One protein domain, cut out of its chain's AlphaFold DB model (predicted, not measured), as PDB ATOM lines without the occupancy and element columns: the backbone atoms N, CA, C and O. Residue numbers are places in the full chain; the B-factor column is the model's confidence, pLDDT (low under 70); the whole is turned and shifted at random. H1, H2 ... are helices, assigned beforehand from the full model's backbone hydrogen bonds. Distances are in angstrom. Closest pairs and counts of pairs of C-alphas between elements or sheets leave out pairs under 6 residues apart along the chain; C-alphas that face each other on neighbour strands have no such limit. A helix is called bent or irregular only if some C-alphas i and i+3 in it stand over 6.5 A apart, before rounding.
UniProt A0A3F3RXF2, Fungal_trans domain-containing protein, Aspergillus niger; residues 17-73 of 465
ATOM      1  N   ASP A  17      18.943   7.151   0.115       81.12
ATOM      2  CA  ASP A  17      19.108   7.562  -1.280       81.12
ATOM      3  C   ASP A  17      17.834   8.271  -1.778       81.12
ATOM      4  O   ASP A  17      17.916   9.330  -2.404       81.12
ATOM      5  N   THR A  18      16.660   7.761  -1.397       77.88
ATOM      6  CA  THR A  18      15.356   8.384  -1.666       77.88
ATOM      7  C   THR A  18      15.241   9.770  -1.026       77.88
ATOM      8  O   THR A  18      14.972  10.758  -1.719       77.88
ATOM      9  N   ALA A  19      15.486   9.881   0.284       79.25
ATOM     10  CA  ALA A  19      15.432  11.152   1.007       79.25
ATOM     11  C   ALA A  19      16.432  12.174   0.445       79.25
ATOM     12  O   ALA A  19      16.139  13.368   0.338       79.25
ATOM     13  N   PHE A  20      17.613  11.703   0.049       84.38
ATOM     14  CA  PHE A  20      18.672  12.528  -0.508       84.38
ATOM     15  C   PHE A  20      18.315  13.072  -1.894       84.38
ATOM     16  O   PHE A  20      18.584  14.241  -2.180       84.38
ATOM     17  N   GLU A  21      17.662  12.276  -2.742       83.12
ATOM     18  CA  GLU A  21      17.142  12.758  -4.024       83.12
ATOM     19  C   GLU A  21      15.984  13.747  -3.846       83.12
ATOM     20  O   GLU A  21      15.981  14.797  -4.491       83.12
ATOM     21  N   ILE A  22      15.055  13.490  -2.918       77.81
ATOM     22  CA  ILE A  22      13.987  14.443  -2.567       77.81
ATOM     23  C   ILE A  22      14.591  15.777  -2.099       77.81
ATOM     24  O   ILE A  22      14.194  16.848  -2.568       77.81
ATOM     25  N   PHE A  23      15.608  15.735  -1.231       82.81
ATOM     26  CA  PHE A  23      16.319  16.930  -0.778       82.81
ATOM     27  C   PHE A  23      16.941  17.711  -1.944       82.81
ATOM     28  O   PHE A  23      16.759  18.928  -2.035       82.81
ATOM     29  N   LYS A  24      17.630  17.032  -2.871       82.06
ATOM     30  CA  LYS A  24      18.204  17.675  -4.065       82.06
ATOM     31  C   LYS A  24      17.130  18.321  -4.936       82.06
ATOM     32  O   LYS A  24      17.317  19.451  -5.380       82.06
ATOM     33  N   GLN A  25      16.002  17.645  -5.152       77.62
ATOM     34  CA  GLN A  25      14.885  18.191  -5.929       77.62
ATOM     35  C   GLN A  25      14.325  19.468  -5.292       77.62
ATOM     36  O   GLN A  25      14.148  20.483  -5.975       77.62
ATOM     37  N   HIS A  26      14.110  19.461  -3.974       76.69
ATOM     38  CA  HIS A  26      13.684  20.657  -3.249       76.69
ATOM     39  C   HIS A  26      14.713  21.786  -3.336       76.69
ATOM     40  O   HIS A  26      14.342  22.950  -3.534       76.69
ATOM     41  N   LEU A  27      16.001  21.460  -3.253       79.19
ATOM     42  CA  LEU A  27      17.069  22.442  -3.367       79.19
ATOM     43  C   LEU A  27      17.101  23.091  -4.760       79.19
ATOM     44  O   LEU A  27      17.155  24.315  -4.847       79.19
ATOM     45  N   GLU A  28      16.966  22.307  -5.835       75.94
ATOM     46  CA  GLU A  28      16.835  22.808  -7.217       75.94
ATOM     47  C   GLU A  28      15.658  23.766  -7.396       75.94
ATOM     48  O   GLU A  28      15.793  24.783  -8.077       75.94
ATOM     49  N   SER A  29      14.534  23.521  -6.720       66.38
ATOM     50  CA  SER A  29      13.394  24.448  -6.747       66.38
ATOM     51  C   SER A  29      13.609  25.743  -5.943       66.38
ATOM     52  O   SER A  29      12.937  26.742  -6.198       66.38
ATOM     53  N   SER A  30      14.547  25.750  -4.991       71.06
ATOM     54  CA  SER A  30      14.793  26.872  -4.060       71.06
ATOM     55  C   SER A  30      15.942  27.792  -4.492       71.06
ATOM     56  O   SER A  30      16.192  28.847  -3.909       71.06
ATOM     57  N   TRP A  31      16.677  27.361  -5.501       74.88
ATOM     58  CA  TRP A  31      17.938  27.906  -5.964       74.88
ATOM     59  C   TRP A  31      17.705  29.178  -6.830       74.88
ATOM     60  O   TRP A  31      16.884  29.144  -7.747       74.88
ATOM     61  N   PRO A  32      18.433  30.303  -6.650       72.12
ATOM     62  CA  PRO A  32      18.307  31.490  -7.512       72.12
ATOM     63  C   PRO A  32      18.679  31.230  -8.982       72.12
ATOM     64  O   PRO A  32      19.859  31.175  -9.334       72.12
ATOM     65  N   GLY A  33      17.669  31.092  -9.844       71.81
ATOM     66  CA  GLY A  33      17.834  30.765 -11.265       71.81
ATOM     67  C   GLY A  33      18.215  29.300 -11.512       71.81
ATOM     68  O   GLY A  33      18.273  28.487 -10.590       71.81
ATOM     69  N   THR A  34      18.492  28.951 -12.770       77.81
ATOM     70  CA  THR A  34      18.926  27.600 -13.165       77.81
ATOM     71  C   THR A  34      20.437  27.423 -13.013       77.81
ATOM     72  O   THR A  34      21.182  28.395 -12.838       77.81
ATOM     73  N   THR A  35      20.916  26.186 -13.134       79.56
ATOM     74  CA  THR A  35      22.348  25.868 -13.220       79.56
ATOM     75  C   THR A  35      23.033  26.736 -14.277       79.56
ATOM     76  O   THR A  35      22.503  26.920 -15.374       79.56
ATOM     77  N   ASN A  36      24.191  27.304 -13.929       82.44
ATOM     78  CA  ASN A  36      24.995  28.211 -14.763       82.44
ATOM     79  C   ASN A  36      24.317  29.532 -15.173       82.44
ATOM     80  O   ASN A  36      24.842  30.257 -16.017       82.44
ATOM     81  N   SER A  37      23.174  29.885 -14.579       83.25
ATOM     82  CA  SER A  37      22.555  31.188 -14.824       83.25
ATOM     83  C   SER A  37      23.379  32.338 -14.214       83.25
ATOM     84  O   SER A  37      24.103  32.142 -13.224       83.25
ATOM     85  N   PRO A  38      23.259  33.572 -14.746       78.44
ATOM     86  CA  PRO A  38      23.854  34.757 -14.128       78.44
ATOM     87  C   PRO A  38      23.422  34.943 -12.666       78.44
ATOM     88  O   PRO A  38      24.231  35.327 -11.824       78.44
ATOM     89  N   GLN A  39      22.169  34.611 -12.344       79.88
ATOM     90  CA  GLN A  39      21.616  34.665 -10.990       79.88
ATOM     91  C   GLN A  39      22.335  33.687 -10.054       79.88
ATOM     92  O   GLN A  39      22.780  34.089  -8.978       79.88
ATOM     93  N   ARG A  40      22.528  32.432 -10.489       83.94
ATOM     94  CA  ARG A  40      23.282  31.420  -9.732       83.94
ATOM     95  C   ARG A  40      24.729  31.863  -9.510       83.94
ATOM     96  O   ARG A  40      25.240  31.764  -8.399       83.94
ATOM     97  N   THR A  41      25.371  32.400 -10.544       85.81
ATOM     98  CA  THR A  41      26.762  32.882 -10.468       85.81
ATOM     99  C   THR A  41      26.898  34.051  -9.491       85.81
ATOM    100  O   THR A  41      27.780  34.048  -8.633       85.81
ATOM    101  N   SER A  42      25.984  35.023  -9.570       83.94
ATOM    102  CA  SER A  42      25.926  36.172  -8.660       83.94
ATOM    103  C   SER A  42      25.720  35.742  -7.206       83.94
ATOM    104  O   SER A  42      26.379  36.260  -6.300       83.94
ATOM    105  N   PHE A  43      24.867  34.741  -6.973       86.31
ATOM    106  CA  PHE A  43      24.676  34.166  -5.646       86.31
ATOM    107  C   PHE A  43      25.975  33.566  -5.090       86.31
ATOM    108  O   PHE A  43      26.387  33.940  -3.993       86.31
ATOM    109  N   HIS A  44      26.673  32.711  -5.849       88.19
ATOM    110  CA  HIS A  44      27.952  32.139  -5.401       88.19
ATOM    111  C   HIS A  44      29.006  33.216  -5.113       88.19
ATOM    112  O   HIS A  44      29.690  33.147  -4.091       88.19
ATOM    113  N   ALA A  45      29.109  34.233  -5.973       88.25
ATOM    114  CA  ALA A  45      30.017  35.359  -5.761       88.25
ATOM    115  C   ALA A  45      29.665  36.150  -4.491       88.25
ATOM    116  O   ALA A  45      30.557  36.568  -3.752       88.25
ATOM    117  N   THR A  46      28.370  36.327  -4.213       87.12
ATOM    118  CA  THR A  46      27.885  37.000  -3.002       87.12
ATOM    119  C   THR A  46      28.250  36.215  -1.750       87.12
ATOM    120  O   THR A  46      28.778  36.811  -0.813       87.12
ATOM    121  N   VAL A  47      28.038  34.893  -1.748       88.12
ATOM    122  CA  VAL A  47      28.438  34.028  -0.627       88.12
ATOM    123  C   VAL A  47      29.936  34.162  -0.381       88.12
ATOM    124  O   VAL A  47      30.326  34.575   0.706       88.12
ATOM    125  N   TYR A  48      30.766  33.954  -1.407       91.69
ATOM    126  CA  TYR A  48      32.220  34.071  -1.278       91.69
ATOM    127  C   TYR A  48      32.660  35.447  -0.766       91.69
ATOM    128  O   TYR A  48      33.514  35.542   0.110       91.69
ATOM    129  N   ARG A  49      32.051  36.529  -1.262       93.75
ATOM    130  CA  ARG A  49      32.357  37.889  -0.806       93.75
ATOM    131  C   ARG A  49      32.008  38.112   0.669       93.75
ATOM    132  O   ARG A  49      32.705  38.873   1.332       93.75
ATOM    133  N   GLN A  50      30.924  37.513   1.159       88.38
ATOM    134  CA  GLN A  50      30.454  37.704   2.535       88.38
ATOM    135  C   GLN A  50      31.137  36.773   3.539       88.38
ATOM    136  O   GLN A  50      31.364  37.178   4.676       88.38
ATOM    137  N   THR A  51      31.458  35.543   3.141       92.12
ATOM    138  CA  THR A  51      31.980  34.509   4.048       92.12
ATOM    139  C   THR A  51      33.466  34.225   3.852       92.12
ATOM    140  O   THR A  51      34.080  33.595   4.708       92.12
ATOM    141  N   GLY A  52      34.049  34.639   2.724       93.62
ATOM    142  CA  GLY A  52      35.396  34.243   2.305       93.62
ATOM    143  C   GLY A  52      35.499  32.781   1.856       93.62
ATOM    144  O   GLY A  52      36.600  32.297   1.605       93.62
ATOM    145  N   THR A  53      34.377  32.058   1.765       92.38
ATOM    146  CA  THR A  53      34.349  30.619   1.482       92.38
ATOM    147  C   THR A  53      33.558  30.312   0.219       92.38
ATOM    148  O   THR A  53      32.525  30.915  -0.068       92.38
ATOM    149  N   VAL A  54      34.052  29.357  -0.570       91.50
ATOM    150  CA  VAL A  54      33.306  28.841  -1.720       91.50
ATOM    151  C   VAL A  54      32.209  27.919  -1.199       91.50
ATOM    152  O   VAL A  54      32.480  26.997  -0.430       91.50
ATOM    153  N   LEU A  55      30.970  28.150  -1.633       89.50
ATOM    154  CA  LEU A  55      29.860  27.245  -1.351       89.50
ATOM    155  C   LEU A  55      29.998  25.966  -2.189       89.50
ATOM    156  O   LEU A  55      29.481  25.879  -3.303       89.50
ATOM    157  N   ASP A  56      30.709  24.985  -1.642       89.25
ATOM    158  CA  ASP A  56      30.902  23.652  -2.214       89.25
ATOM    159  C   ASP A  56      29.734  22.723  -1.849       89.25
ATOM    160  O   ASP A  56      29.818  21.885  -0.944       89.25
ATOM    161  N   LEU A  57      28.608  22.896  -2.545       86.44
ATOM    162  CA  LEU A  57      27.461  22.005  -2.380       86.44
ATOM    163  C   LEU A  57      27.766  20.561  -2.831       86.44
ATOM    164  O   LEU A  57      27.420  19.649  -2.081       86.44
ATOM    165  N   PRO A  58      28.406  20.299  -3.991       88.56
ATOM    166  CA  PRO A  58      28.684  18.927  -4.419       88.56
ATOM    167  C   PRO A  58      29.553  18.158  -3.421       88.56
ATOM    168  O   PRO A  58      29.231  17.019  -3.084       88.56
ATOM    169  N   GLY A  59      30.613  18.778  -2.895       91.94
ATOM    170  CA  GLY A  59      31.442  18.145  -1.877       91.94
ATOM    171  C   GLY A  59      30.733  18.028  -0.530       91.94
ATOM    172  O   GLY A  59      30.932  17.031   0.158       91.94
ATOM    173  N   PHE A  60      29.859  18.972  -0.155       89.94
ATOM    174  CA  PHE A  60      28.982  18.796   1.011       89.94
ATOM    175  C   PHE A  60      28.094  17.556   0.862       89.94
ATOM    176  O   PHE A  60      28.094  16.706   1.746       89.94
ATOM    177  N   LEU A  61      27.404  17.422  -0.273       90.00
ATOM    178  CA  LEU A  61      26.553  16.274  -0.580       90.00
ATOM    179  C   LEU A  61      27.353  14.962  -0.525       90.00
ATOM    180  O   LEU A  61      26.924  14.017   0.133       90.00
ATOM    181  N   ALA A  62      28.545  14.924  -1.126       91.62
ATOM    182  CA  ALA A  62      29.419  13.753  -1.078       91.62
ATOM    183  C   ALA A  62      29.817  13.373   0.360       91.62
ATOM    184  O   ALA A  62      29.707  12.207   0.735       91.62
ATOM    185  N   ARG A  63      30.206  14.355   1.186       92.81
ATOM    186  CA  ARG A  63      30.567  14.130   2.598       92.81
ATOM    187  C   ARG A  63      29.382  13.654   3.435       92.81
ATOM    188  O   ARG A  63      29.566  12.810   4.305       92.81
ATOM    189  N   VAL A  64      28.173  14.159   3.176       89.44
ATOM    190  CA  VAL A  64      26.948  13.678   3.839       89.44
ATOM    191  C   VAL A  64      26.700  12.210   3.497       89.44
ATOM    192  O   VAL A  64      26.484  11.407   4.402       89.44
ATOM    193  N   THR A  65      26.791  11.840   2.216       89.00
ATOM    194  CA  THR A  65      26.652  10.444   1.779       89.00
ATOM    195  C   THR A  65      27.711   9.539   2.405       89.00
ATOM    196  O   THR A  65      27.373   8.470   2.909       89.00
ATOM    197  N   GLU A  66      28.977   9.957   2.402       90.75
ATOM    198  CA  GLU A  66      30.077   9.198   3.003       90.75
ATOM    199  C   GLU A  66      29.875   9.018   4.512       90.75
ATOM    200  O   GLU A  66      29.928   7.895   5.009       90.75
ATOM    201  N   SER A  67      29.562  10.102   5.229       89.50
ATOM    202  CA  SER A  67      29.313  10.074   6.672       89.50
ATOM    203  C   SER A  67      28.140   9.164   7.031       89.50
ATOM    204  O   SER A  67      28.242   8.389   7.982       89.50
ATOM    205  N   TYR A  68      27.036   9.233   6.280       86.12
ATOM    206  CA  TYR A  68      25.879   8.370   6.514       86.12
ATOM    207  C   TYR A  68      26.237   6.902   6.269       86.12
ATOM    208  O   TYR A  68      26.019   6.062   7.138       86.12
ATOM    209  N   LYS A  69      26.849   6.587   5.121       85.50
ATOM    210  CA  LYS A  69      27.225   5.208   4.776       85.50
ATOM    211  C   LYS A  69      28.263   4.630   5.735       85.50
ATOM    212  O   LYS A  69      28.191   3.447   6.036       85.50
ATOM    213  N   ALA A  70      29.182   5.438   6.261       87.88
ATOM    214  CA  ALA A  70      30.135   5.001   7.279       87.88
ATOM    215  C   ALA A  70      29.446   4.644   8.609       87.88
ATOM    216  O   ALA A  70      29.817   3.665   9.253       87.88
ATOM    217  N   GLN A  71      28.434   5.418   9.013       86.12
ATOM    218  CA  GLN A  71      27.712   5.213  10.272       86.12
ATOM    219  C   GLN A  71      26.628   4.124  10.179       86.12
ATOM    220  O   GLN A  71      26.327   3.470  11.176       86.12
ATOM    221  N   TYR A  72      26.061   3.915   8.988       79.81
ATOM    222  CA  TYR A  72      24.891   3.067   8.747       79.81
ATOM    223  C   TYR A  72      25.112   2.036   7.627       79.81
ATOM    224  O   TYR A  72      24.173   1.664   6.927       79.81
ATOM    225  N   ALA A  73      26.344   1.543   7.466       66.69
ATOM    226  CA  ALA A  73      26.777   0.663   6.369       66.69
ATOM    227  C   ALA A  73      25.920  -0.603   6.146       66.69
ATOM    228  O   ALA A  73      25.993  -1.208   5.079       66.69
TER     229      ALA A  73
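What this domain is: This is residues 17 to 73 of the 465 residues of the protein "Fungal_trans domain-containing protein" of Aspergillus niger (UniProt A0A3F3RXF2). Three helices make an open, angular U: H1 and H3 are its two arms, running opposite ways, and H2 stands across one end as its base. The U is loosely formed, for the arms are near each other without touching, and H2 touches neither of them and is joined to each through a stretch of chain without a named element. Residues 66 to 73, of which 66 to 71 belong to the arm H3, stick out at the open end of the U. The printed part has 57 residues with three named helices, in the order H1, H2, H3, and no named strand, and its class is all helix. The whole is loose, with a radius of gyration of the C-alphas of 13.6 A, and its C-alphas span 39 by 25 by 14 A along the three main axes, an outline that is only just elongated.

How they stand to each other: The printed part begins with H1, residues 17 to 30, whose N-to-C direction has a component of 0.95 along y. H1 touches no helix. Within it residues 25 to 30 stand free, with no C-alpha 8 or more residues apart along the chain within 10 A. A short link of 7 residues, 31 to 37, leads to H2, residues 38 to 51. H1 and H2 are apart, with no C-alpha of the one within 8 A of the other. The direction of H2 has a component of 0.85 along z and 0.14 along y. A tight link of 5 residues, 52 to 56, leads on to H3, residues 57 to 71. H2 and H3 are also apart, by the same measure of 8 A. The direction of H3 has a component of -0.81 along y, opposite in sign to that of H1. H1 and H3 are near each other, with no pair of C-alphas within 8 A but 5 pairs within 10 A. Residues 66 to 73, of which 66 to 71 belong to H3, stand free. In H1, H2 and H3 every pair of O of residue i and N of residue i+4 is within hydrogen-bond range.

Where its parts are: H1 has 14 residues, from Asp 17 to Ser 30, and measures 20.0 A from first to last C-alpha. It begins at C-alpha 17, at (19.108, 7.562, -1.280), and ends at C-alpha 30, at (14.793, 26.872, -4.060). H2 also has 14 residues, from Pro 38 to Thr 51, and measures 19.9 A, with C-alpha 38 at (23.854, 34.757, -14.128). H3, with 15 residues from Leu 57 to Gln 71, is the longest helix by residues and measures 21.0 A. It ends at C-alpha 71, at (27.712, 5.213, 10.272). H1, H2 and H3 are neither bent nor irregular.

The domain as a whole: The printed part runs from residue 17 to residue 73 without a cut, and neither link is long. The two C-alphas farthest apart are those of Pro 38 and Ala 73, at 39.9 A, while the C-alphas of Asp 17 and Ala 73, the first and last printed, are 12.8 A apart. Without the stretches that stand free, the body has 43 residues and spans 32 by 22 by 12 A, with a radius of gyration of 12.2 A. The mean pLDDT of the printed part is 84.1. It is 78 in H1, 87 in H2 and 89 in H3. The model's confidence is low, under 70, at residues 29 and 73.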